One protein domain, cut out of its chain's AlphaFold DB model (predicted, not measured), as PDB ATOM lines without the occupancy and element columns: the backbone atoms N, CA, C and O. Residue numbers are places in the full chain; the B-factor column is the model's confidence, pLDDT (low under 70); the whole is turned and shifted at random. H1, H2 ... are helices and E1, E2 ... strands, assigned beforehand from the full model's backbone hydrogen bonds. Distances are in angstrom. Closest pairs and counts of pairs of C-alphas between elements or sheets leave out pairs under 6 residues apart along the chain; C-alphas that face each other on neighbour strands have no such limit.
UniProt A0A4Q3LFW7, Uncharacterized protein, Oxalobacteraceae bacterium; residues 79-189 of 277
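AT A GLANCE: This is residues 79 to 189 of the 277 residues of an uncharacterized protein of Oxalobacteraceae bacterium (UniProt A0A4Q3LFW7). One twisted sheet of five strands has helices over one of its faces: the long helix H1 over E2 and E3, and the short H5 over the edge strand E4. H4 packs on H1 and grazes the sheet, while H2 sits off the sheet near H1 and H5, and H3, the element farthest from the mean of the C-alphas, is held off the sheet between E4 and E5 in the chain. The printed part has 111 residues with five named helices and five named strands, in the order E1 E2 H1 H2 E3 E4 H3 E5 H4 H5; the sheet is mixed, in the order E1 E2 E3 E5 E4, and the class is mixed, helices and strands. The whole is compact, with a radius of gyration of the C-alphas of 13.1 A, and rounded, spanning 36 by 32 by 26 A.

HOW THE PARTS SIT: The sheet begins with the hairpin of E1, residues 79 to 83, and E2, residues 87 to 92, which are antiparallel at 145 degrees, with N 81 and O 89 at 2.8 A. E3, residues 133 to 136, is parallel to E2 at 22 degrees, with N 90 and O 133 at 2.7 A. E5, residues 165 to 168, is parallel to E3 at 19 degrees, with N 134 and O 165 at 2.7 A. E4, residues 143 to 145, is antiparallel to E5 at 152 degrees, with N 166 and O 144 at 2.8 A. E1 and E4 are the edge strands, and the sheet is only just strongly twisted, its C-alphas lying up to 4.4 A off the best plane. H1, residues 102 to 119, is on the sheet at a height of 7.4 A, over E2 and, only just, over E3, on which 3 of its C-alphas fall; it runs along the strands, at 22 degrees to E2 on the local plane. E2, H1, H2, residues 122 to 128, and E3 form a strand-helix-strand unit, two parallel neighbour strands joined through helices, whose crossover is left-handed. H2 is not on the sheet; it is close to H1 but not clearly touching it, the closest C-alphas being those of Glu 117 and Leu 125 at 6.8 A. H5, residues 183 to 189, is on the same face as H1, at a height of 7.9 A, and runs along E4 at 1 degree on the local plane. These two helices over one face of the sheet make two layers. Residues 109 to 116 of H1 touch H5 at a steep tilt of 50 degrees, the same way, with the C-alphas of Met 112 and Ile 184 closest at 6.5 A. Residues 102 to 108 of H1 touch H4, residues 170 to 179, at a steep tilt of 38 degrees, the same way, with the C-alphas of Ala 105 and Ala 170 closest at 5.3 A. H4 only grazes the sheet, with residues 170 to 177. H3, residues 149 to 154, touches no helix and is not on the sheet. Every O i to N i+4 pair is within hydrogen-bond range in H1, H2, H3 and H5, and 4 of 6 are in H4.

IN THESE COORDINATES: E1 begins at C-alpha 79, (198.618, 233.645, 195.358), and is 12.8 A long; E2 is 16.4 A long. H1, the longest helix, runs 25.7 A from C-alpha 102 at (189.716, 230.394, 186.845) to C-alpha 119. H2 is 10.1 A long and E3 10.0 A. E4, of three residues, and H3, of six, come next, followed by E5, 9.5 A long. H4 is 15.1 A long, and H5 ends the printed part at C-alpha 189, (198.587, 209.169, 194.164).

THE WHOLE: The two C-alphas farthest apart are those of Ile 118 and Ala 154, 37.0 A. The printed part has no cut and no long link. The mean pLDDT of the printed part is 91.5, and no printed residue is under 70; H3 has a mean of 81.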
ATOM      1  N   ARG A  79     199.354 233.274 194.147       89.00
ATOM      2  CA  ARG A  79     198.618 233.645 195.358       89.00
ATOM      3  C   ARG A  79     197.889 232.414 195.885       89.00
ATOM      4  O   ARG A  79     197.355 231.625 195.110       89.00
ATOM      5  N   ALA A  80     197.860 232.259 197.201       90.56
ATOM      6  CA  ALA A  80     197.126 231.172 197.828       90.56
ATOM      7  C   ALA A  80     195.623 231.484 197.852       90.56
ATOM      8  O   ALA A  80     195.211 232.579 198.236       90.56
ATOM      9  N   VAL A  81     194.819 230.496 197.482       91.75
ATOM     10  CA  VAL A  81     193.364 230.470 197.607       91.75
ATOM     11  C   VAL A  81     193.012 229.248 198.448       91.75
ATOM     12  O   VAL A  81     193.389 228.120 198.127       91.75
ATOM     13  N   ALA A  82     192.323 229.476 199.564       90.81
ATOM     14  CA  ALA A  82     191.869 228.393 200.423       90.81
ATOM     15  C   ALA A  82     190.633 227.724 199.811       90.81
ATOM     16  O   ALA A  82     189.645 228.395 199.519       90.81
ATOM     17  N   ILE A  83     190.668 226.398 199.684       89.62
ATOM     18  CA  ILE A  83     189.522 225.584 199.279       89.62
ATOM     19  C   ILE A  83     189.015 224.831 200.513       89.62
ATOM     20  O   ILE A  83     189.745 224.057 201.141       89.62
ATOM     21  N   ASN A  84     187.767 225.111 200.905       79.38
ATOM     22  CA  ASN A  84     187.069 224.507 202.051       79.38
ATOM     23  C   ASN A  84     187.860 224.530 203.381       79.38
ATOM     24  O   ASN A  84     187.710 223.635 204.208       79.38
ATOM     25  N   ALA A  85     188.730 225.533 203.574       76.56
ATOM     26  CA  ALA A  85     189.630 225.709 204.726       76.56
ATOM     27  C   ALA A  85     190.622 224.556 205.009       76.56
ATOM     28  O   ALA A  85     191.334 224.596 206.012       76.56
ATOM     29  N   ARG A  86     190.690 223.538 204.144       83.88
ATOM     30  CA  ARG A  86     191.515 222.330 204.341       83.88
ATOM     31  C   ARG A  86     192.554 222.106 203.250       83.88
ATOM     32  O   ARG A  86     193.499 221.355 203.471       83.88
ATOM     33  N   TRP A  87     192.387 222.777 202.115       90.44
ATOM     34  CA  TRP A  87     193.282 222.701 200.970       90.44
ATOM     35  C   TRP A  87     193.754 224.093 200.571       90.44
ATOM     36  O   TRP A  87     193.029 225.080 200.725       90.44
ATOM     37  N   GLN A  88     194.974 224.163 200.048       87.69
ATOM     38  CA  GLN A  88     195.539 225.379 199.478       87.69
ATOM     39  C   GLN A  88     195.805 225.154 197.994       87.69
ATOM     40  O   GLN A  88     196.541 224.238 197.627       87.69
ATOM     41  N   VAL A  89     195.205 226.005 197.164       93.44
ATOM     42  CA  VAL A  89     195.499 226.091 195.733       93.44
ATOM     43  C   VAL A  89     196.267 227.383 195.483       93.44
ATOM     44  O   VAL A  89     195.871 228.457 195.932       93.44
ATOM     45  N   PHE A  90     197.382 227.284 194.779       94.12
ATOM     46  CA  PHE A  90     198.263 228.378 194.408       94.12
ATOM     47  C   PHE A  90     197.952 228.783 192.972       94.12
ATOM     48  O   PHE A  90     198.351 228.123 192.020       94.12
ATOM     49  N   ILE A  91     197.201 229.861 192.801       93.56
ATOM     50  CA  ILE A  91     196.804 230.335 191.476       93.56
ATOM     51  C   ILE A  91     197.793 231.380 190.970       93.56
ATOM     52  O   ILE A  91     198.234 232.245 191.732       93.56
ATOM     53  N   ASP A  92     198.137 231.304 189.687       91.00
ATOM     54  CA  ASP A  92     198.958 232.307 189.014       91.00
ATOM     55  C   ASP A  92     198.354 233.706 189.205       91.00
ATOM     56  O   ASP A  92     197.149 233.916 189.037       91.00
ATOM     57  N   ARG A  93     199.187 234.686 189.573       88.31
ATOM     58  CA  ARG A  93     198.753 236.074 189.756       88.31
ATOM     59  C   ARG A  93     198.138 236.682 188.498       88.31
ATOM     60  O   ARG A  93     197.350 237.612 188.646       88.31
ATOM     61  N   ALA A  94     198.482 236.173 187.314       86.69
ATOM     62  CA  ALA A  94     197.916 236.610 186.040       86.69
ATOM     63  C   ALA A  94     196.445 236.198 185.840       86.69
ATOM     64  O   ALA A  94     195.737 236.838 185.070       86.69
ATOM     65  N   LEU A  95     195.978 235.157 186.533       90.62
ATOM     66  CA  LEU A  95     194.564 234.779 186.564       90.62
ATOM     67  C   LEU A  95     193.835 235.614 187.622       90.62
ATOM     68  O   LEU A  95     194.477 236.057 188.565       90.62
ATOM     69  N   ASP A  96     192.518 235.783 187.561       93.94
ATOM     70  CA  ASP A  96     191.693 236.334 188.655       93.94
ATOM     71  C   ASP A  96     190.776 235.207 189.162       93.94
ATOM     72  O   ASP A  96     190.050 234.633 188.355       93.94
ATOM     73  N   PRO A  97     190.806 234.814 190.457       94.12
ATOM     74  CA  PRO A  97     190.051 233.647 190.902       94.12
ATOM     75  C   PRO A  97     188.536 233.909 190.953       94.12
ATOM     76  O   PRO A  97     187.773 232.966 191.155       94.12
ATOM     77  N   ALA A  98     188.100 235.166 190.811       95.00
ATOM     78  CA  ALA A  98     186.696 235.558 190.800       95.00
ATOM     79  C   ALA A  98     186.087 235.597 189.389       95.00
ATOM     80  O   ALA A  98     184.887 235.840 189.268       95.00
ATOM     81  N   THR A  99     186.878 235.372 188.336       96.25
ATOM     82  CA  THR A  99     186.408 235.415 186.947       96.25
ATOM     83  C   THR A  99     186.672 234.105 186.218       96.25
ATOM     84  O   THR A  99     187.534 233.309 186.600       96.25
ATOM     85  N   GLU A 100     185.954 233.888 185.121       95.00
ATOM     86  CA  GLU A 100     186.245 232.784 184.210       95.00
ATOM     87  C   GLU A 100     187.587 232.984 183.481       95.00
ATOM     88  O   GLU A 100     187.982 234.130 183.240       95.00
ATOM     89  N   PRO A 101     188.293 231.895 183.117       94.44
ATOM     90  CA  PRO A 101     187.971 230.484 183.407       94.44
ATOM     91  C   PRO A 101     188.380 230.005 184.818       94.44
ATOM     92  O   PRO A 101     188.056 228.893 185.237       94.44
ATOM     93  N   ALA A 102     189.118 230.817 185.579       95.62
ATOM     94  CA  ALA A 102     189.716 230.394 186.845       95.62
ATOM     95  C   ALA A 102     188.684 230.034 187.927       95.62
ATOM     96  O   ALA A 102     188.903 229.085 188.681       95.62
ATOM     97  N   GLN A 103     187.561 230.754 187.997       96.31
ATOM     98  CA  GLN A 103     186.482 230.462 188.941       96.31
ATOM     99  C   GLN A 103     185.936 229.038 188.753       96.31
ATOM    100  O   GLN A 103     185.848 228.279 189.725       96.31
ATOM    101  N   SER A 104     185.616 228.649 187.515       96.69
ATOM    102  CA  SER A 104     185.113 227.308 187.211       96.69
ATOM    103  C   SER A 104     186.177 226.226 187.408       96.69
ATOM    104  O   SER A 104     185.871 225.166 187.954       96.69
ATOM    105  N   ALA A 105     187.442 226.493 187.071       96.56
ATOM    106  CA  ALA A 105     188.529 225.549 187.335       96.56
ATOM    107  C   ALA A 105     188.708 225.286 188.843       96.56
ATOM    108  O   ALA A 105     188.811 224.133 189.266       96.56
ATOM    109  N   LEU A 106     188.665 226.332 189.679       96.31
ATOM    110  CA  LEU A 106     188.712 226.194 191.139       96.31
ATOM    111  C   LEU A 106     187.507 225.420 191.686       96.31
ATOM    112  O   LEU A 106     187.672 224.619 192.607       96.31
ATOM    113  N   ALA A 107     186.315 225.609 191.114       96.25
ATOM    114  CA  ALA A 107     185.132 224.830 191.475       96.25
ATOM    115  C   ALA A 107     185.293 223.339 191.116       96.25
ATOM    116  O   ALA A 107     184.968 222.476 191.935       96.25
ATOM    117  N   SER A 108     185.858 223.024 189.945       96.88
ATOM    118  CA  SER A 108     186.184 221.647 189.547       96.88
ATOM    119  C   SER A 108     187.214 221.002 190.478       96.88
ATOM    120  O   SER A 108     186.981 219.889 190.953       96.88
ATOM    121  N   ILE A 109     188.295 221.717 190.820       97.00
ATOM    122  CA  ILE A 109     189.285 221.258 191.809       97.00
ATOM    123  C   ILE A 109     188.599 221.001 193.156       97.00
ATOM    124  O   ILE A 109     188.790 219.946 193.756       97.00
ATOM    125  N   ALA A 110     187.759 221.927 193.630       96.56
ATOM    126  CA  ALA A 110     187.061 221.786 194.906       96.56
ATOM    127  C   ALA A 110     186.137 220.559 194.948       96.56
ATOM    128  O   ALA A 110     186.107 219.859 195.962       96.56
ATOM    129  N   ARG A 111     185.420 220.270 193.854       96.06
ATOM    130  CA  ARG A 111     184.591 219.063 193.720       96.06
ATOM    131  C   ARG A 111     185.440 217.794 193.800       96.06
ATOM    132  O   ARG A 111     185.136 216.919 194.603       96.06
ATOM    133  N   MET A 112     186.514 217.708 193.017       96.75
ATOM    134  CA  MET A 112     187.405 216.540 193.019       96.75
ATOM    135  C   MET A 112     188.049 216.322 194.394       96.75
ATOM    136  O   MET A 112     188.077 215.205 194.903       96.75
ATOM    137  N   LEU A 113     188.498 217.393 195.056       96.81
ATOM    138  CA  LEU A 113     189.045 217.307 196.411       96.81
ATOM    139  C   LEU A 113     187.996 216.869 197.439       96.81
ATOM    140  O   LEU A 113     188.340 216.184 198.398       96.81
ATOM    141  N   HIS A 114     186.725 217.227 197.254       95.44
ATOM    142  CA  HIS A 114     185.650 216.726 198.106       95.44
ATOM    143  C   HIS A 114     185.457 215.209 197.958       95.44
ATOM    144  O   HIS A 114     185.323 214.515 198.965       95.44
ATOM    145  N   GLU A 115     185.517 214.680 196.733       95.00
ATOM    146  CA  GLU A 115     185.477 213.233 196.473       95.00
ATOM    147  C   GLU A 115     186.670 212.516 197.128       95.00
ATOM    148  O   GLU A 115     186.488 211.499 197.799       95.00
ATOM    149  N   VAL A 116     187.872 213.100 197.040       96.38
ATOM    150  CA  VAL A 116     189.078 212.609 197.733       96.38
ATOM    151  C   VAL A 116     188.877 212.568 199.253       96.38
ATOM    152  O   VAL A 116     189.235 211.580 199.895       96.38
ATOM    153  N   GLU A 117     188.294 213.615 199.845       95.06
ATOM    154  CA  GLU A 117     188.021 213.673 201.289       95.06
ATOM    155  C   GLU A 117     187.025 212.607 201.761       95.06
ATOM    156  O   GLU A 117     187.138 212.141 202.893       95.06
ATOM    157  N   ILE A 118     186.057 212.239 200.918       94.12
ATOM    158  CA  ILE A 118     185.076 211.190 201.219       94.12
ATOM    159  C   ILE A 118     185.694 209.797 201.048       94.12
ATOM    160  O   ILE A 118     185.407 208.897 201.840       94.12
ATOM    161  N   GLY A 119     186.507 209.607 200.007       93.88
ATOM    162  CA  GLY A 119     187.001 208.292 199.606       93.88
ATOM    163  C   GLY A 119     188.205 207.793 200.406       93.88
ATOM    164  O   GLY A 119     188.300 206.594 200.681       93.88
ATOM    165  N   LEU A 120     189.135 208.679 200.775       96.38
ATOM    166  CA  LEU A 120     190.415 208.261 201.348       96.38
ATOM    167  C   LEU A 120     190.369 208.023 202.867       96.38
ATOM    168  O   LEU A 120     189.764 208.803 203.607       96.38
ATOM    169  N   PRO A 121     191.103 207.015 203.381       96.06
ATOM    170  CA  PRO A 121     191.325 206.855 204.816       96.06
ATOM    171  C   PRO A 121     192.009 208.075 205.445       96.06
ATOM    172  O   PRO A 121     192.862 208.719 204.833       96.06
ATOM    173  N   ALA A 122     191.683 208.371 206.708       94.38
ATOM    174  CA  ALA A 122     192.127 209.593 207.388       94.38
ATOM    175  C   ALA A 122     193.658 209.774 207.410       94.38
ATOM    176  O   ALA A 122     194.146 210.889 207.215       94.38
ATOM    177  N   ALA A 123     194.415 208.688 207.609       92.25
ATOM    178  CA  ALA A 123     195.877 208.723 207.620       92.25
ATOM    179  C   ALA A 123     196.456 209.103 206.249       92.25
ATOM    180  O   ALA A 123     197.334 209.964 206.170       92.25
ATOM    181  N   ALA A 124     195.933 208.522 205.167       94.88
ATOM    182  CA  ALA A 124     196.341 208.882 203.816       94.88
ATOM    183  C   ALA A 124     195.925 210.316 203.464       94.88
ATOM    184  O   ALA A 124     196.735 211.075 202.933       94.88
ATOM    185  N   LEU A 125     194.710 210.722 203.850       94.44
ATOM    186  CA  LEU A 125     194.200 212.075 203.634       94.44
ATOM    187  C   LEU A 125     195.099 213.144 204.277       94.44
ATOM    188  O   LEU A 125     195.352 214.187 203.675       94.44
ATOM    189  N   MET A 126     195.625 212.884 205.478       90.88
ATOM    190  CA  MET A 126     196.592 213.776 206.129       90.88
ATOM    191  C   MET A 126     197.882 213.948 205.323       90.88
ATOM    192  O   MET A 126     198.433 215.047 205.302       90.88
ATOM    193  N   GLN A 127     198.364 212.890 204.668       90.25
ATOM    194  CA  GLN A 127     199.580 212.955 203.856       90.25
ATOM    195  C   GLN A 127     199.336 213.704 202.547       90.25
ATOM    196  O   GLN A 127     200.079 214.627 202.220       90.25
ATOM    197  N   VAL A 128     198.278 213.350 201.810       93.62
ATOM    198  CA  VAL A 128     198.028 213.948 200.489       93.62
ATOM    199  C   VAL A 128     197.661 215.430 200.577       93.62
ATOM    200  O   VAL A 128     198.043 216.185 199.687       93.62
ATOM    201  N   ARG A 129     197.053 215.886 201.686       91.62
ATOM    202  CA  ARG A 129     196.793 217.315 201.968       91.62
ATOM    203  C   ARG A 129     198.039 218.195 202.012       91.62
ATOM    204  O   ARG A 129     197.927 219.409 201.887       91.62
ATOM    205  N   GLN A 130     199.221 217.609 202.193       86.88
ATOM    206  CA  GLN A 130     200.487 218.345 202.159       86.88
ATOM    207  C   GLN A 130     200.958 218.648 200.731       86.88
ATOM    208  O   GLN A 130     201.999 219.275 200.559       86.88
ATOM    209  N   THR A 131     200.244 218.163 199.715       91.50
ATOM    210  CA  THR A 131     200.605 218.338 198.309       91.50
ATOM    211  C   THR A 131     200.016 219.656 197.799       91.50
ATOM    212  O   THR A 131     198.791 219.776 197.735       91.50
ATOM    213  N   PRO A 132     200.845 220.659 197.465       91.06
ATOM    214  CA  PRO A 132     200.356 221.910 196.904       91.06
ATOM    215  C   PRO A 132     199.791 221.679 195.500       91.06
ATOM    216  O   PRO A 132     200.323 220.881 194.731       91.06
ATOM    217  N   ILE A 133     198.723 222.400 195.163       95.50
ATOM    218  CA  ILE A 133     198.109 222.380 193.831       95.50
ATOM    219  C   ILE A 133     198.282 223.766 193.225       95.50
ATOM    220  O   ILE A 133     197.966 224.755 193.881       95.50
ATOM    221  N   PHE A 134     198.764 223.848 191.994       95.19
ATOM    222  CA  PHE A 134     199.019 225.086 191.273       95.19
ATOM    223  C   PHE A 134     198.067 225.196 190.092       95.19
ATOM    224  O   PHE A 134     197.992 224.268 189.300       95.19
ATOM    225  N   LEU A 135     197.373 226.323 189.947       95.38
ATOM    226  CA  LEU A 135     196.539 226.609 188.776       95.38
ATOM    227  C   LEU A 135     197.214 227.683 187.923       95.38
ATOM    228  O   LEU A 135     197.452 228.793 188.410       95.38
ATOM    229  N   LEU A 136     197.522 227.351 186.670       92.19
ATOM    230  CA  LEU A 136     198.254 228.221 185.753       92.19
ATOM    231  C   LEU A 136     197.577 228.305 184.388       92.19
ATOM    232  O   LEU A 136     196.887 227.383 183.971       92.19
ATOM    233  N   GLU A 137     197.866 229.385 183.661       87.94
ATOM    234  CA  GLU A 137     197.364 229.603 182.304       87.94
ATOM    235  C   GLU A 137     198.487 229.442 181.276       87.94
ATOM    236  O   GLU A 137     199.175 230.395 180.906       87.94
ATOM    237  N   HIS A 138     198.723 228.201 180.860       84.75
ATOM    238  CA  HIS A 138     199.580 227.866 179.727       84.75
ATOM    239  C   HIS A 138     199.213 226.466 179.212       84.75
ATOM    240  O   HIS A 138     198.701 225.633 179.957       84.75
ATOM    241  N   ALA A 139     199.558 226.174 177.958       82.75
ATOM    242  CA  ALA A 139     199.340 224.852 177.375       82.75
ATOM    243  C   ALA A 139     200.070 223.747 178.166       82.75
ATOM    244  O   ALA A 139     201.225 223.924 178.567       82.75
ATOM    245  N   GLY A 140     199.416 222.603 178.365       80.00
ATOM    246  CA  GLY A 140     199.962 221.470 179.114       80.00
ATOM    247  C   GLY A 140     199.010 220.268 179.150       80.00
ATOM    248  O   GLY A 140     197.953 220.312 178.521       80.00
ATOM    249  N   PRO A 141     199.367 219.194 179.877       73.56
ATOM    250  CA  PRO A 141     198.613 217.937 179.929       73.56
ATOM    251  C   PRO A 141     197.338 218.003 180.793       73.56
ATOM    252  O   PRO A 141     196.821 216.969 181.193       73.56
ATOM    253  N   SER A 142     196.809 219.199 181.068       88.31
ATOM    254  CA  SER A 142     195.727 219.480 182.019       88.31
ATOM    255  C   SER A 142     196.099 219.329 183.495       88.31
ATOM    256  O   SER A 142     195.940 220.300 184.229       88.31
ATOM    257  N   SER A 143     196.624 218.183 183.934       93.62
ATOM    258  CA  SER A 143     197.216 218.033 185.268       93.62
ATOM    259  C   SER A 143     198.510 217.226 185.242       93.62
ATOM    260  O   SER A 143     198.692 216.404 184.349       93.62
ATOM    261  N   MET A 144     199.434 217.510 186.168       94.88
ATOM    262  CA  MET A 144     200.686 216.755 186.303       94.88
ATOM    263  C   MET A 144     201.358 216.955 187.662       94.88
ATOM    264  O   MET A 144     201.541 218.084 188.118       94.88
ATOM    265  N   PHE A 145     201.812 215.875 188.284       95.62
ATOM    266  CA  PHE A 145     202.656 215.910 189.470       95.62
ATOM    267  C   PHE A 145     204.137 216.091 189.115       95.62
ATOM    268  O   PHE A 145     204.706 215.355 188.307       95.62
ATOM    269  N   HIS A 146     204.807 217.022 189.794       92.69
ATOM    270  CA  HIS A 146     206.217 217.330 189.552       92.69
ATOM    271  C   HIS A 146     207.112 216.814 190.662       92.69
ATOM    272  O   HIS A 146     207.031 217.285 191.791       92.69
ATOM    273  N   ARG A 147     208.043 215.915 190.340       88.81
ATOM    274  CA  ARG A 147     209.060 215.420 191.292       88.81
ATOM    275  C   ARG A 147     210.495 215.792 190.931       88.81
ATOM    276  O   ARG A 147     211.408 215.478 191.687       88.81
ATOM    277  N   ASP A 148     210.691 216.384 189.759       86.50
ATOM    278  CA  ASP A 148     212.005 216.637 189.182       86.50
ATOM    279  C   ASP A 148     212.226 218.156 189.038       86.50
ATOM    280  O   ASP A 148     211.595 218.789 188.183       86.50
ATOM    281  N   PRO A 149     213.078 218.770 189.885       80.62
ATOM    282  CA  PRO A 149     213.388 220.191 189.772       80.62
ATOM    283  C   PRO A 149     214.083 220.534 188.456       80.62
ATOM    284  O   PRO A 149     213.835 221.607 187.907       80.62
ATOM    285  N   ASP A 150     214.925 219.642 187.938       78.94
ATOM    286  CA  ASP A 150     215.681 219.894 186.717       78.94
ATOM    287  C   ASP A 150     214.726 219.883 185.512       78.94
ATOM    288  O   ASP A 150     214.823 220.747 184.636       78.94
ATOM    289  N   TRP A 151     213.727 218.987 185.516       87.44
ATOM    290  CA  TRP A 151     212.644 218.993 184.526       87.44
ATOM    291  C   TRP A 151     211.840 220.293 184.570       87.44
ATOM    292  O   TRP A 151     211.629 220.901 183.519       87.44
ATOM    293  N   LEU A 152     211.421 220.745 185.762       86.06
ATOM    294  CA  LEU A 152     210.665 221.995 185.922       86.06
ATOM    295  C   LEU A 152     211.403 223.150 185.239       86.06
ATOM    296  O   LEU A 152     210.831 223.875 184.429       86.06
ATOM    297  N   ILE A 153     212.698 223.270 185.499       73.88
ATOM    298  CA  ILE A 153     213.520 224.382 185.022       73.88
ATOM    299  C   ILE A 153     213.779 224.279 183.522       73.88
ATOM    300  O   ILE A 153     213.629 225.274 182.809       73.88
ATOM    301  N   ALA A 154     214.092 223.079 183.023       77.88
ATOM    302  CA  ALA A 154     214.265 222.829 181.594       77.88
ATOM    303  C   ALA A 154     213.011 223.193 180.774       77.88
ATOM    304  O   ALA A 154     213.127 223.536 179.600       77.88
ATOM    305  N   HIS A 155     211.831 223.178 181.403       82.44
ATOM    306  CA  HIS A 155     210.547 223.537 180.795       82.44
ATOM    307  C   HIS A 155     210.017 224.910 181.252       82.44
ATOM    308  O   HIS A 155     208.826 225.195 181.119       82.44
ATOM    309  N   GLY A 156     210.889 225.776 181.785       78.31
ATOM    310  CA  GLY A 156     210.558 227.162 182.135       78.31
ATOM    311  C   GLY A 156     209.613 227.313 183.333       78.31
ATOM    312  O   GLY A 156     208.926 228.330 183.452       78.31
ATOM    313  N   ARG A 157     209.538 226.308 184.211       83.50
ATOM    314  CA  ARG A 157     208.714 226.307 185.427       83.50
ATOM    315  C   ARG A 157     209.518 226.711 186.658       83.50
ATOM    316  O   ARG A 157     210.743 226.630 186.690       83.50
ATOM    317  N   THR A 158     208.804 227.161 187.688       82.38
ATOM    318  CA  THR A 158     209.382 227.533 188.989       82.38
ATOM    319  C   THR A 158     209.501 226.315 189.899       82.38
ATOM    320  O   THR A 158     208.613 225.462 189.928       82.38
ATOM    321  N   VAL A 159     210.572 226.257 190.696       83.38
ATOM    322  CA  VAL A 159     210.785 225.167 191.667       83.38
ATOM    323  C   VAL A 159     209.815 225.238 192.850       83.38
ATOM    324  O   VAL A 159     209.758 224.307 193.649       83.38
ATOM    325  N   GLU A 160     209.018 226.311 192.952       83.31
ATOM    326  CA  GLU A 160     207.864 226.370 193.860       83.31
ATOM    327  C   GLU A 160     206.896 225.201 193.635       83.31
ATOM    328  O   GLU A 160     206.254 224.766 194.586       83.31
ATOM    329  N   MET A 161     206.823 224.672 192.407       87.69
ATOM    330  CA  MET A 161     205.920 223.582 192.026       87.69
ATOM    331  C   MET A 161     206.456 222.183 192.348       87.69
ATOM    332  O   MET A 161     205.766 221.197 192.102       87.69
ATOM    333  N   LEU A 162     207.676 222.067 192.881       87.31
ATOM    334  CA  LEU A 162     208.263 220.767 193.180       87.31
ATOM    335  C   LEU A 162     207.489 220.039 194.286       87.31
ATOM    336  O   LEU A 162     207.162 220.609 195.328       87.31
ATOM    337  N   ASN A 163     207.238 218.751 194.061       89.69
ATOM    338  CA  ASN A 163     206.313 217.899 194.807       89.69
ATOM    339  C   ASN A 163     204.885 218.463 194.859       89.69
ATOM    340  O   ASN A 163     204.146 218.201 195.811       89.69
ATOM    341  N   GLY A 164     204.509 219.245 193.847       92.31
ATOM    342  CA  GLY A 164     203.189 219.819 193.665       92.31
ATOM    343  C   GLY A 164     202.491 219.282 192.427       92.31
ATOM    344  O   GLY A 164     203.107 218.704 191.532       92.31
ATOM    345  N   ILE A 165     201.183 219.500 192.401       95.81
ATOM    346  CA  ILE A 165     200.322 219.199 191.267       95.81
ATOM    347  C   ILE A 165     200.171 220.477 190.467       95.81
ATOM    348  O   ILE A 165     199.721 221.495 190.982       95.81
ATOM    349  N   GLU A 166     200.537 220.425 189.207       95.44
ATOM    350  CA  GLU A 166     200.176 221.426 188.231       95.44
ATOM    351  C   GLU A 166     198.790 221.135 187.675       95.44
ATOM    352  O   GLU A 166     198.502 220.001 187.316       95.44
ATOM    353  N   VAL A 167     197.963 222.168 187.571       96.81
ATOM    354  CA  VAL A 167     196.781 222.227 186.721       96.81
ATOM    355  C   VAL A 167     197.067 223.265 185.638       96.81
ATOM    356  O   VAL A 167     197.118 224.468 185.916       96.81
ATOM    357  N   SER A 168     197.327 222.777 184.428       92.38
ATOM    358  CA  SER A 168     197.662 223.581 183.253       92.38
ATOM    359  C   SER A 168     196.390 223.974 182.510       92.38
ATOM    360  O   SER A 168     195.622 223.087 182.148       92.38
ATOM    361  N   ASP A 169     196.238 225.262 182.208       93.12
ATOM    362  CA  ASP A 169     195.136 225.836 181.426       93.12
ATOM    363  C   ASP A 169     193.765 225.568 182.060       93.12
ATOM    364  O   ASP A 169     193.213 224.464 182.028       93.12
ATOM    365  N   ALA A 170     193.185 226.612 182.650       93.88
ATOM    366  CA  ALA A 170     191.923 226.482 183.364       93.88
ATOM    367  C   ALA A 170     190.784 225.982 182.457       93.88
ATOM    368  O   ALA A 170     189.954 225.189 182.903       93.88
ATOM    369  N   SER A 171     190.758 226.393 181.187       93.88
ATOM    370  CA  SER A 171     189.702 226.008 180.243       93.88
ATOM    371  C   SER A 171     189.828 224.546 179.830       93.88
ATOM    372  O   SER A 171     188.843 223.806 179.856       93.88
ATOM    373  N   VAL A 172     191.046 224.106 179.498       94.38
ATOM    374  CA  VAL A 172     191.325 222.699 179.179       94.38
ATOM    375  C   VAL A 172     190.997 221.818 180.378       94.38
ATOM    376  O   VAL A 172     190.314 220.809 180.209       94.38
ATOM    377  N   PHE A 173     191.400 222.219 181.588       95.81
ATOM    378  CA  PHE A 173     191.103 221.470 182.806       95.81
ATOM    379  C   PHE A 173     189.606 221.323 183.086       95.81
ATOM    380  O   PHE A 173     189.152 220.253 183.492       95.81
ATOM    381  N   ILE A 174     188.805 222.362 182.845       94.94
ATOM    382  CA  ILE A 174     187.348 222.259 182.996       94.94
ATOM    383  C   ILE A 174     186.793 221.157 182.088       94.94
ATOM    384  O   ILE A 174     185.999 220.338 182.550       94.94
ATOM    385  N   GLU A 175     187.224 221.093 180.827       94.50
ATOM    386  CA  GLU A 175     186.737 220.087 179.881       94.50
ATOM    387  C   GLU A 175     187.243 218.675 180.203       94.50
ATOM    388  O   GLU A 175     186.443 217.736 180.245       94.50
ATOM    389  N   THR A 176     188.533 218.509 180.505       92.62
ATOM    390  CA  THR A 176     189.104 217.201 180.868       92.62
ATOM    391  C   THR A 176     188.509 216.667 182.170       92.62
ATOM    392  O   THR A 176     188.193 215.481 182.255       92.62
ATOM    393  N   SER A 177     188.226 217.532 183.154       93.62
ATOM    394  CA  SER A 177     187.650 217.139 184.451       93.62
ATOM    395  C   SER A 177     186.272 216.473 184.359       93.62
ATOM    396  O   SER A 177     185.853 215.790 185.299       93.62
ATOM    397  N   LYS A 178     185.556 216.659 183.239       92.88
ATOM    398  CA  LYS A 178     184.259 216.016 182.967       92.88
ATOM    399  C   LYS A 178     184.413 214.539 182.610       92.88
ATOM    400  O   LYS A 178     183.509 213.753 182.880       92.88
ATOM    401  N   VAL A 179     185.534 214.173 181.991       93.19
ATOM    402  CA  VAL A 179     185.805 212.811 181.507       93.19
ATOM    403  C   VAL A 179     186.840 212.065 182.349       93.19
ATOM    404  O   VAL A 179     186.810 210.836 182.387       93.19
ATOM    405  N   GLN A 180     187.684 212.798 183.075       93.94
ATOM    406  CA  GLN A 180     188.686 212.303 184.020       93.94
ATOM    407  C   GLN A 180     188.370 212.817 185.436       93.94
ATOM    408  O   GLN A 180     189.067 213.686 185.964       93.94
ATOM    409  N   PRO A 181     187.288 212.334 186.077       93.62
ATOM    410  CA  PRO A 181     186.885 212.814 187.400       93.62
ATOM    411  C   PRO A 181     187.914 212.489 188.495       93.62
ATOM    412  O   PRO A 181     187.934 213.170 189.517       93.62
ATOM    413  N   GLY A 182     188.780 211.494 188.272       95.56
ATOM    414  CA  GLY A 182     189.865 211.112 189.169       95.56
ATOM    415  C   GLY A 182     191.195 211.839 188.937       95.56
ATOM    416  O   GLY A 182     192.123 211.579 189.695       95.56
ATOM    417  N   ALA A 183     191.299 212.791 187.998       96.50
ATOM    418  CA  ALA A 183     192.580 213.409 187.617       96.50
ATOM    419  C   ALA A 183     193.374 213.979 188.811       96.50
ATOM    420  O   ALA A 183     194.542 213.673 188.994       96.50
ATOM    421  N   ILE A 184     192.747 214.744 189.713       97.62
ATOM    422  CA  ILE A 184     193.464 215.248 190.901       97.62
ATOM    423  C   ILE A 184     193.846 214.112 191.864       97.62
ATOM    424  O   ILE A 184     194.904 214.167 192.487       97.62
ATOM    425  N   LEU A 185     193.022 213.068 191.989       98.31
ATOM    426  CA  LEU A 185     193.359 211.896 192.800       98.31
ATOM    427  C   LEU A 185     194.551 211.127 192.209       98.31
ATOM    428  O   LEU A 185     195.395 210.671 192.980       98.31
ATOM    429  N   HIS A 186     194.648 211.029 190.882       98.44
ATOM    430  CA  HIS A 186     195.794 210.462 190.172       98.44
ATOM    431  C   HIS A 186     197.095 211.150 190.591       98.44
ATOM    432  O   HIS A 186     198.027 210.521 191.091       98.44
ATOM    433  N   GLU A 187     197.124 212.478 190.502       98.25
ATOM    434  CA  GLU A 187     198.319 213.248 190.842       98.25
ATOM    435  C   GLU A 187     198.635 213.194 192.347       98.25
ATOM    436  O   GLU A 187     199.797 213.117 192.762       98.25
ATOM    437  N   LEU A 188     197.605 213.156 193.202       98.06
ATOM    438  CA  LEU A 188     197.784 212.909 194.636       98.06
ATOM    439  C   LEU A 188     198.324 211.498 194.908       98.06
ATOM    440  O   LEU A 188     199.051 211.317 195.888       98.06
ATOM    441  N   ALA A 189     198.026 210.509 194.062       98.44
ATOM    442  CA  ALA A 189     198.587 209.169 194.164       98.44
ATOM    443  C   ALA A 189     200.087 209.164 193.855       98.44
ATOM    444  O   ALA A 189     200.838 208.509 194.577       98.44
TER     445      ALA A 189